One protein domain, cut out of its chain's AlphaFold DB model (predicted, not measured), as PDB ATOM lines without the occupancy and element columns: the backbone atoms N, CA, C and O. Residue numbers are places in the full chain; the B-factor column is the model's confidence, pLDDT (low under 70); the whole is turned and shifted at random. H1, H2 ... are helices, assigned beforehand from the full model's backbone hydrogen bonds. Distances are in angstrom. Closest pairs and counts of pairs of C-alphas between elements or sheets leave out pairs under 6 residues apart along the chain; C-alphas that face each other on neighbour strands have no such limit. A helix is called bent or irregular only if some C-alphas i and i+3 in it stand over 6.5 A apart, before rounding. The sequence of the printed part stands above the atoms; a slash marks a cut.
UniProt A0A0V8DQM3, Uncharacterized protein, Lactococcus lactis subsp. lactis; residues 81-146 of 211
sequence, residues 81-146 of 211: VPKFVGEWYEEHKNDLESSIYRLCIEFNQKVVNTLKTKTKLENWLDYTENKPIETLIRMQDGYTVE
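What this domain is: This is residues 81 to 146 of the 211 residues of an uncharacterized protein of Lactococcus lactis subsp. lactis (UniProt A0A0V8DQM3). What shape is it? One long, bent helix, H1, makes a V; short H2 sits in its mouth and H3 crosses arm H1a on one side. How large? The printed part has 66 residues with helices H1, H2, H3 in order, all helix; it is compact, radius of gyration of the C-alphas 11.8 A, spanning 35 by 23 by 18 A.

Where its parts are: Where is H1? Residues 83 to 112, one helix by its hydrogen bonds, are bent: C-alphas 94 and 97 are 8.9 A apart. Arm H1a, residues 83 to 94, starts at C-alpha (-17.932, 32.215, 24.188) and is irregular, C-alphas 91 and 94 being 7.9 A apart; H1b, residues 97 to 112, measures 22.8 A. What follows? H2 is residues 120 to 126, 10.0 A; H3 is 132 to 141, 15.1 A, ending at C-alpha (-19.556, 26.326, 40.202).

How they stand to each other: What touches H1a? H3 only just touches its residues 89 to 93, with 3 C-alpha pairs within 8 A, closest Tyr 89 and Leu 136, 7.2 A. Are the backbones bonded? Every O i to N i+4 pair is within hydrogen-bond range in H1b and H2, 7 of 8 in H1a, 4 of 6 in H3.

The domain as a whole: Any cut? The printed part has no cut. Where is confidence low? Lys 116 is under 70.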
ATOM      1  N   VAL A  81     -16.331  26.209  27.946       94.69
ATOM      2  CA  VAL A  81     -17.500  26.441  27.084       94.69
ATOM      3  C   VAL A  81     -17.213  27.458  25.986       94.69
ATOM      4  O   VAL A  81     -16.436  28.392  26.198       94.69
ATOM      5  N   PRO A  82     -17.874  27.359  24.823       93.56
ATOM      6  CA  PRO A  82     -17.780  28.389  23.800       93.56
ATOM      7  C   PRO A  82     -18.226  29.760  24.319       93.56
ATOM      8  O   PRO A  82     -19.143  29.871  25.136       93.56
ATOM      9  N   LYS A  83     -17.644  30.831  23.770       92.69
ATOM     10  CA  LYS A  83     -17.932  32.215  24.188       92.69
ATOM     11  C   LYS A  83     -19.427  32.558  24.209       92.69
ATOM     12  O   LYS A  83     -19.892  33.135  25.181       92.69
ATOM     13  N   PHE A  84     -20.180  32.150  23.185       92.88
ATOM     14  CA  PHE A  84     -21.621  32.433  23.100       92.88
ATOM     15  C   PHE A  84     -22.450  31.704  24.176       92.88
ATOM     16  O   PHE A  84     -23.543  32.153  24.505       92.88
ATOM     17  N   VAL A  85     -21.953  30.585  24.719       96.56
ATOM     18  CA  VAL A  85     -22.592  29.877  25.842       96.56
ATOM     19  C   VAL A  85     -22.335  30.634  27.139       96.56
ATOM     20  O   VAL A  85     -23.262  30.831  27.918       96.56
ATOM     21  N   GLY A  86     -21.099  31.108  27.340       96.75
ATOM     22  CA  GLY A  86     -20.747  31.976  28.465       96.75
ATOM     23  C   GLY A  86     -21.567  33.268  28.480       96.75
ATOM     24  O   GLY A  86     -22.160  33.606  29.497       96.75
ATOM     25  N   GLU A  87     -21.677  33.945  27.335       97.00
ATOM     26  CA  GLU A  87     -22.503  35.153  27.180       97.00
ATOM     27  C   GLU A  87     -23.971  34.888  27.542       97.00
ATOM     28  O   GLU A  87     -24.531  35.597  28.376       97.00
ATOM     29  N   TRP A  88     -24.568  33.821  26.995       97.44
ATOM     30  CA  TRP A  88     -25.936  33.440  27.343       97.44
ATOM     31  C   TRP A  88     -26.084  33.140  28.839       97.44
ATOM     32  O   TRP A  88     -27.038  33.595  29.466       97.44
ATOM     33  N   TYR A  89     -25.141  32.411  29.438       98.00
ATOM     34  CA  TYR A  89     -25.182  32.088  30.861       98.00
ATOM     35  C   TYR A  89     -25.149  33.346  31.738       98.00
ATOM     36  O   TYR A  89     -25.978  33.474  32.634       98.00
ATOM     37  N   GLU A  90     -24.246  34.298  31.481       97.81
ATOM     38  CA  GLU A  90     -24.139  35.524  32.289       97.81
ATOM     39  C   GLU A  90     -25.418  36.370  32.269       97.81
ATOM     40  O   GLU A  90     -25.773  36.968  33.287       97.81
ATOM     41  N   GLU A  91     -26.128  36.389  31.140       97.69
ATOM     42  CA  GLU A  91     -27.417  37.074  30.994       97.69
ATOM     43  C   GLU A  91     -28.541  36.403  31.802       97.69
ATOM     44  O   GLU A  91     -29.466  37.079  32.255       97.69
ATOM     45  N   HIS A  92     -28.453  35.087  32.019       97.44
ATOM     46  CA  HIS A  92     -29.539  34.265  32.560       97.44
ATOM     47  C   HIS A  92     -29.243  33.647  33.940       97.44
ATOM     48  O   HIS A  92     -30.137  33.063  34.550       97.44
ATOM     49  N   LYS A  93     -28.026  33.796  34.479       96.00
ATOM     50  CA  LYS A  93     -27.559  33.127  35.713       96.00
ATOM     51  C   LYS A  93     -28.421  33.371  36.954       96.00
ATOM     52  O   LYS A  93     -28.450  32.529  37.845       96.00
ATOM     53  N   ASN A  94     -29.125  34.503  37.016       96.88
ATOM     54  CA  ASN A  94     -29.987  34.856  38.151       96.88
ATOM     55  C   ASN A  94     -31.324  34.087  38.161       96.88
ATOM     56  O   ASN A  94     -31.973  34.030  39.200       96.88
ATOM     57  N   ASP A  95     -31.739  33.521  37.026       96.94
ATOM     58  CA  ASP A  95     -32.961  32.716  36.864       96.94
ATOM     59  C   ASP A  95     -32.683  31.558  35.889       96.94
ATOM     60  O   ASP A  95     -33.341  31.371  34.858       96.94
ATOM     61  N   LEU A  96     -31.605  30.823  36.178       96.94
ATOM     62  CA  LEU A  96     -31.027  29.851  35.254       96.94
ATOM     63  C   LEU A  96     -32.004  28.715  34.925       96.94
ATOM     64  O   LEU A  96     -32.144  28.355  33.759       96.94
ATOM     65  N   GLU A  97     -32.713  28.183  35.922       96.50
ATOM     66  CA  GLU A  97     -33.659  27.074  35.738       96.50
ATOM     67  C   GLU A  97     -34.785  27.437  34.759       96.50
ATOM     68  O   GLU A  97     -35.010  26.727  33.772       96.50
ATOM     69  N   SER A  98     -35.447  28.578  34.972       97.12
ATOM     70  CA  SER A  98     -36.515  29.056  34.087       97.12
ATOM     71  C   SER A  98     -35.988  29.384  32.691       97.12
ATOM     72  O   SER A  98     -36.681  29.183  31.691       97.12
ATOM     73  N   SER A  99     -34.757  29.887  32.605       97.19
ATOM     74  CA  SER A  99     -34.105  30.231  31.340       97.19
ATOM     75  C   SER A  99     -33.765  28.991  30.515       97.19
ATOM     76  O   SER A  99     -34.070  28.954  29.323       97.19
ATOM     77  N   ILE A 100     -33.231  27.940  31.147       96.88
ATOM     78  CA  ILE A 100     -32.994  26.636  30.514       96.88
ATOM     79  C   ILE A 100     -34.319  26.025  30.046       96.88
ATOM     80  O   ILE A 100     -34.425  25.573  28.906       96.88
ATOM     81  N   TYR A 101     -35.353  26.043  30.892       96.69
ATOM     82  CA  TYR A 101     -36.677  25.528  30.536       96.69
ATOM     83  C   TYR A 101     -37.249  26.222  29.291       96.69
ATOM     84  O   TYR A 101     -37.698  25.561  28.351       96.69
ATOM     85  N   ARG A 102     -37.178  27.557  29.253       95.81
ATOM     86  CA  ARG A 102     -37.629  28.368  28.117       95.81
ATOM     87  C   ARG A 102     -36.831  28.075  26.849       95.81
ATOM     88  O   ARG A 102     -37.440  27.849  25.807       95.81
ATOM     89  N   LEU A 103     -35.502  28.002  26.956       94.75
ATOM     90  CA  LEU A 103     -34.610  27.659  25.846       94.75
ATOM     91  C   LEU A 103     -34.999  26.312  25.214       94.75
ATOM     92  O   LEU A 103     -35.123  26.212  23.994       94.75
ATOM     93  N   CYS A 104     -35.266  25.292  26.036       93.38
ATOM     94  CA  CYS A 104     -35.710  23.979  25.566       93.38
ATOM     95  C   CYS A 104     -37.070  24.032  24.848       93.38
ATOM     96  O   CYS A 104     -37.246  23.372  23.820       93.38
ATOM     97  N   ILE A 105     -38.032  24.811  25.357       93.31
ATOM     98  CA  ILE A 105     -39.344  24.981  24.710       93.31
ATOM     99  C   ILE A 105     -39.203  25.674  23.359       93.31
ATOM    100  O   ILE A 105     -39.739  25.180  22.367       93.31
ATOM    101  N   GLU A 106     -38.502  26.805  23.315       90.69
ATOM    102  CA  GLU A 106     -38.316  27.594  22.095       90.69
ATOM    103  C   GLU A 106     -37.600  26.778  21.017       90.69
ATOM    104  O   GLU A 106     -38.025  26.758  19.858       90.69
ATOM    105  N   PHE A 107     -36.566  26.031  21.414       89.88
ATOM    106  CA  PHE A 107     -35.858  25.123  20.523       89.88
ATOM    107  C   PHE A 107     -36.781  24.028  19.972       89.88
ATOM    108  O   PHE A 107     -36.861  23.841  18.756       89.88
ATOM    109  N   ASN A 108     -37.538  23.348  20.839       89.06
ATOM    110  CA  ASN A 108     -38.474  22.301  20.424       89.06
ATOM    111  C   ASN A 108     -39.550  22.843  19.465       89.06
ATOM    112  O   ASN A 108     -39.814  22.252  18.420       89.06
ATOM    113  N   GLN A 109     -40.120  24.017  19.754       87.69
ATOM    114  CA  GLN A 109     -41.090  24.667  18.869       87.69
ATOM    115  C   GLN A 109     -40.507  24.944  17.478       87.69
ATOM    116  O   GLN A 109     -41.187  24.714  16.478       87.69
ATOM    117  N   LYS A 110     -39.252  25.396  17.380       86.06
ATOM    118  CA  LYS A 110     -38.585  25.609  16.083       86.06
ATOM    119  C   LYS A 110     -38.383  24.309  15.313       86.06
ATOM    120  O   LYS A 110     -38.637  24.286  14.108       86.06
ATOM    121  N   VAL A 111     -37.971  23.243  16.000       82.38
ATOM    122  CA  VAL A 111     -37.801  21.910  15.403       82.38
ATOM    123  C   VAL A 111     -39.137  21.388  14.866       82.38
ATOM    124  O   VAL A 111     -39.214  21.014  13.697       82.38
ATOM    125  N   VAL A 112     -40.204  21.442  15.670       80.19
ATOM    126  CA  VAL A 112     -41.558  21.002  15.281       80.19
ATOM    127  C   VAL A 112     -42.106  21.823  14.114       80.19
ATOM    128  O   VAL A 112     -42.637  21.266  13.155       80.19
ATOM    129  N   ASN A 113     -41.921  23.144  14.139       81.31
ATOM    130  CA  ASN A 113     -42.385  24.041  13.078       81.31
ATOM    131  C   ASN A 113     -41.493  24.015  11.820       81.31
ATOM    132  O   ASN A 113     -41.712  24.796  10.897       81.31
ATOM    133  N   THR A 114     -40.492  23.125  11.761       75.50
ATOM    134  CA  THR A 114     -39.541  22.984  10.640       75.50
ATOM    135  C   THR A 114     -38.825  24.299  10.286       75.50
ATOM    136  O   THR A 114     -38.434  24.533   9.137       75.50
ATOM    137  N   LEU A 115     -38.633  25.185  11.270       73.12
ATOM    138  CA  LEU A 115     -37.868  26.414  11.096       73.12
ATOM    139  C   LEU A 115     -36.389  26.040  10.973       73.12
ATOM    140  O   LEU A 115     -35.772  25.541  11.910       73.12
ATOM    141  N   LYS A 116     -35.816  26.246   9.784       68.75
ATOM    142  CA  LYS A 116     -34.482  25.721   9.444       68.75
ATOM    143  C   LYS A 116     -33.316  26.487  10.072       68.75
ATOM    144  O   LYS A 116     -32.187  26.010  10.027       68.75
ATOM    145  N   THR A 117     -33.552  27.669  10.632       79.38
ATOM    146  CA  THR A 117     -32.487  28.528  11.160       79.38
ATOM    147  C   THR A 117     -32.340  28.349  12.666       79.38
ATOM    148  O   THR A 117     -33.089  28.948  13.439       79.38
ATOM    149  N   LYS A 118     -31.355  27.535  13.059       83.00
ATOM    150  CA  LYS A 118     -30.878  27.403  14.439       83.00
ATOM    151  C   LYS A 118     -29.812  28.457  14.743       83.00
ATOM    152  O   LYS A 118     -28.944  28.732  13.911       83.00
ATOM    153  N   THR A 119     -29.855  29.026  15.939       89.31
ATOM    154  CA  THR A 119     -28.774  29.862  16.474       89.31
ATOM    155  C   THR A 119     -27.544  29.013  16.824       89.31
ATOM    156  O   THR A 119     -27.616  27.785  16.900       89.31
ATOM    157  N   LYS A 120     -26.393  29.657  17.072       90.75
ATOM    158  CA  LYS A 120     -25.188  28.962  17.565       90.75
ATOM    159  C   LYS A 120     -25.458  28.220  18.881       90.75
ATOM    160  O   LYS A 120     -25.035  27.077  19.021       90.75
ATOM    161  N   LEU A 121     -26.213  28.845  19.788       93.69
ATOM    162  CA  LEU A 121     -26.615  28.247  21.061       93.69
ATOM    163  C   LEU A 121     -27.517  27.025  20.862       93.69
ATOM    164  O   LEU A 121     -27.293  25.997  21.483       93.69
ATOM    165  N   GLU A 122     -28.492  27.104  19.958       92.12
ATOM    166  CA  GLU A 122     -29.393  25.984  19.657       92.12
ATOM    167  C   GLU A 122     -28.665  24.810  18.996       92.12
ATOM    168  O   GLU A 122     -28.944  23.662  19.317       92.12
ATOM    169  N   ASN A 123     -27.699  25.075  18.113       91.00
ATOM    170  CA  ASN A 123     -26.846  24.020  17.558       91.00
ATOM    171  C   ASN A 123     -25.970  23.368  18.636       91.00
ATOM    172  O   ASN A 123     -25.770  22.159  18.616       91.00
ATOM    173  N   TRP A 124     -25.461  24.161  19.583       94.50
ATOM    174  CA  TRP A 124     -24.700  23.645  20.719       94.50
ATOM    175  C   TRP A 124     -25.576  22.810  21.668       94.50
ATOM    176  O   TRP A 124     -25.127  21.766  22.137       94.50
ATOM    177  N   LEU A 125     -26.827  23.225  21.891       93.19
ATOM    178  CA  LEU A 125     -27.833  22.510  22.683       93.19
ATOM    179  C   LEU A 125     -28.272  21.184  22.037       93.19
ATOM    180  O   LEU A 125     -28.558  20.218  22.737       93.19
ATOM    181  N   ASP A 126     -28.333  21.123  20.708       91.06
ATOM    182  CA  ASP A 126     -28.733  19.922  19.961       91.06
ATOM    183  C   ASP A 126     -27.630  18.849  19.907       91.06
ATOM    184  O   ASP A 126     -27.885  17.685  19.597       91.06
ATOM    185  N   TYR A 127     -26.386  19.224  20.212       91.00
ATOM    186  CA  TYR A 127     -25.252  18.307  20.199       91.00
ATOM    187  C   TYR A 127     -25.046  17.682  21.584       91.00
ATOM    188  O   TYR A 127     -24.434  18.268  22.476       91.00
ATOM    189  N   THR A 128     -25.561  16.465  21.766       89.25
ATOM    190  CA  THR A 128     -25.616  15.767  23.066       89.25
ATOM    191  C   THR A 128     -24.255  15.535  23.717       89.25
ATOM    192  O   THR A 128     -24.179  15.492  24.943       89.25
ATOM    193  N   GLU A 129     -23.182  15.431  22.930       90.38
ATOM    194  CA  GLU A 129     -21.811  15.290  23.443       90.38
ATOM    195  C   GLU A 129     -21.355  16.519  24.249       90.38
ATOM    196  O   GLU A 129     -20.548  16.383  25.164       90.38
ATOM    197  N   ASN A 130     -21.931  17.705  23.996       90.12
ATOM    198  CA  ASN A 130     -21.694  18.900  24.819       90.12
ATOM    199  C   ASN A 130     -22.305  18.790  26.222       90.12
ATOM    200  O   ASN A 130     -22.030  19.632  27.080       90.12
ATOM    201  N   LYS A 131     -23.192  17.805  26.436       95.31
ATOM    202  CA  LYS A 131     -24.005  17.637  27.646       95.31
ATOM    203  C   LYS A 131     -24.594  18.972  28.120       95.31
ATOM    204  O   LYS A 131     -24.378  19.382  29.255       95.31
ATOM    205  N   PRO A 132     -25.315  19.690  27.251       94.75
ATOM    206  CA  PRO A 132     -25.521  21.126  27.395       94.75
ATOM    207  C   PRO A 132     -26.247  21.517  28.686       94.75
ATOM    208  O   PRO A 132     -25.865  22.488  29.327       94.75
ATOM    209  N   ILE A 133     -27.238  20.730  29.116       95.88
ATOM    210  CA  ILE A 133     -27.957  20.965  30.378       95.88
ATOM    211  C   ILE A 133     -27.046  20.743  31.592       95.88
ATOM    212  O   ILE A 133     -26.998  21.585  32.481       95.88
ATOM    213  N   GLU A 134     -26.291  19.638  31.612       96.00
ATOM    214  CA  GLU A 134     -25.314  19.354  32.675       96.00
ATOM    215  C   GLU A 134     -24.256  20.462  32.740       96.00
ATOM    216  O   GLU A 134     -23.955  20.971  33.815       96.00
ATOM    217  N   THR A 135     -23.735  20.873  31.583       96.25
ATOM    218  CA  THR A 135     -22.737  21.934  31.462       96.25
ATOM    219  C   THR A 135     -23.271  23.265  31.987       96.25
ATOM    220  O   THR A 135     -22.620  23.861  32.838       96.25
ATOM    221  N   LEU A 136     -24.465  23.703  31.569       97.12
ATOM    222  CA  LEU A 136     -25.072  24.956  32.041       97.12
ATOM    223  C   LEU A 136     -25.301  24.967  33.560       97.12
ATOM    224  O   LEU A 136     -25.082  25.994  34.196       97.12
ATOM    225  N   ILE A 137     -25.693  23.835  34.149       95.75
ATOM    226  CA  ILE A 137     -25.832  23.703  35.607       95.75
ATOM    227  C   ILE A 137     -24.457  23.800  36.278       95.75
ATOM    228  O   ILE A 137     -24.264  24.609  37.182       95.75
ATOM    229  N   ARG A 138     -23.463  23.047  35.791       94.25
ATOM    230  CA  ARG A 138     -22.096  23.048  36.340       94.25
ATOM    231  C   ARG A 138     -21.385  24.395  36.218       94.25
ATOM    232  O   ARG A 138     -20.469  24.657  36.987       94.25
ATOM    233  N   MET A 139     -21.802  25.265  35.299       95.56
ATOM    234  CA  MET A 139     -21.277  26.632  35.202       95.56
ATOM    235  C   MET A 139     -21.569  27.479  36.457       95.56
ATOM    236  O   MET A 139     -20.869  28.467  36.673       95.56
ATOM    237  N   GLN A 140     -22.533  27.097  37.312       93.81
ATOM    238  CA  GLN A 140     -22.769  27.733  38.622       93.81
ATOM    239  C   GLN A 140     -21.580  27.602  39.579       93.81
ATOM    240  O   GLN A 140     -21.349  28.504  40.384       93.81
ATOM    241  N   ASP A 141     -20.789  26.539  39.437       91.50
ATOM    242  CA  ASP A 141     -19.556  26.326  40.202       91.50
ATOM    243  C   ASP A 141     -18.359  27.108  39.615       91.50
ATOM    244  O   ASP A 141     -17.243  27.055  40.136       91.50
ATOM    245  N   GLY A 142     -18.588  27.851  38.529       92.12
ATOM    246  CA  GLY A 142     -17.581  28.524  37.717       92.12
ATOM    247  C   GLY A 142     -17.362  27.825  36.375       92.12
ATOM    248  O   GLY A 142     -17.715  26.666  36.173       92.12
ATOM    249  N   TYR A 143     -16.765  28.540  35.425       95.12
ATOM    250  CA  TYR A 143     -16.433  28.004  34.106       95.12
ATOM    251  C   TYR A 143     -15.301  28.800  33.462       95.12
ATOM    252  O   TYR A 143     -14.956  29.900  33.895       95.12
ATOM    253  N   THR A 144     -14.725  28.238  32.407       93.62
ATOM    254  CA  THR A 144     -13.780  28.947  31.543       93.62
ATOM    255  C   THR A 144     -14.340  29.031  30.133       93.62
ATOM    256  O   THR A 144     -15.058  28.142  29.680       93.62
ATOM    257  N   VAL A 145     -14.042  30.122  29.436       91.81
ATOM    258  CA  VAL A 145     -14.422  30.268  28.032       91.81
ATOM    259  C   VAL A 145     -13.314  29.685  27.161       91.81
ATOM    260  O   VAL A 145     -12.140  29.999  27.370       91.81
ATOM    261  N   GLU A 146     -13.683  28.862  26.179       87.00
ATOM    262  CA  GLU A 146     -12.778  28.376  25.138       87.00
ATOM    263  C   GLU A 146     -12.076  29.567  24.483       87.00
ATOM    264  O   GLU A 146     -12.710  30.468  23.921       87.00
TER     265      GLU A 146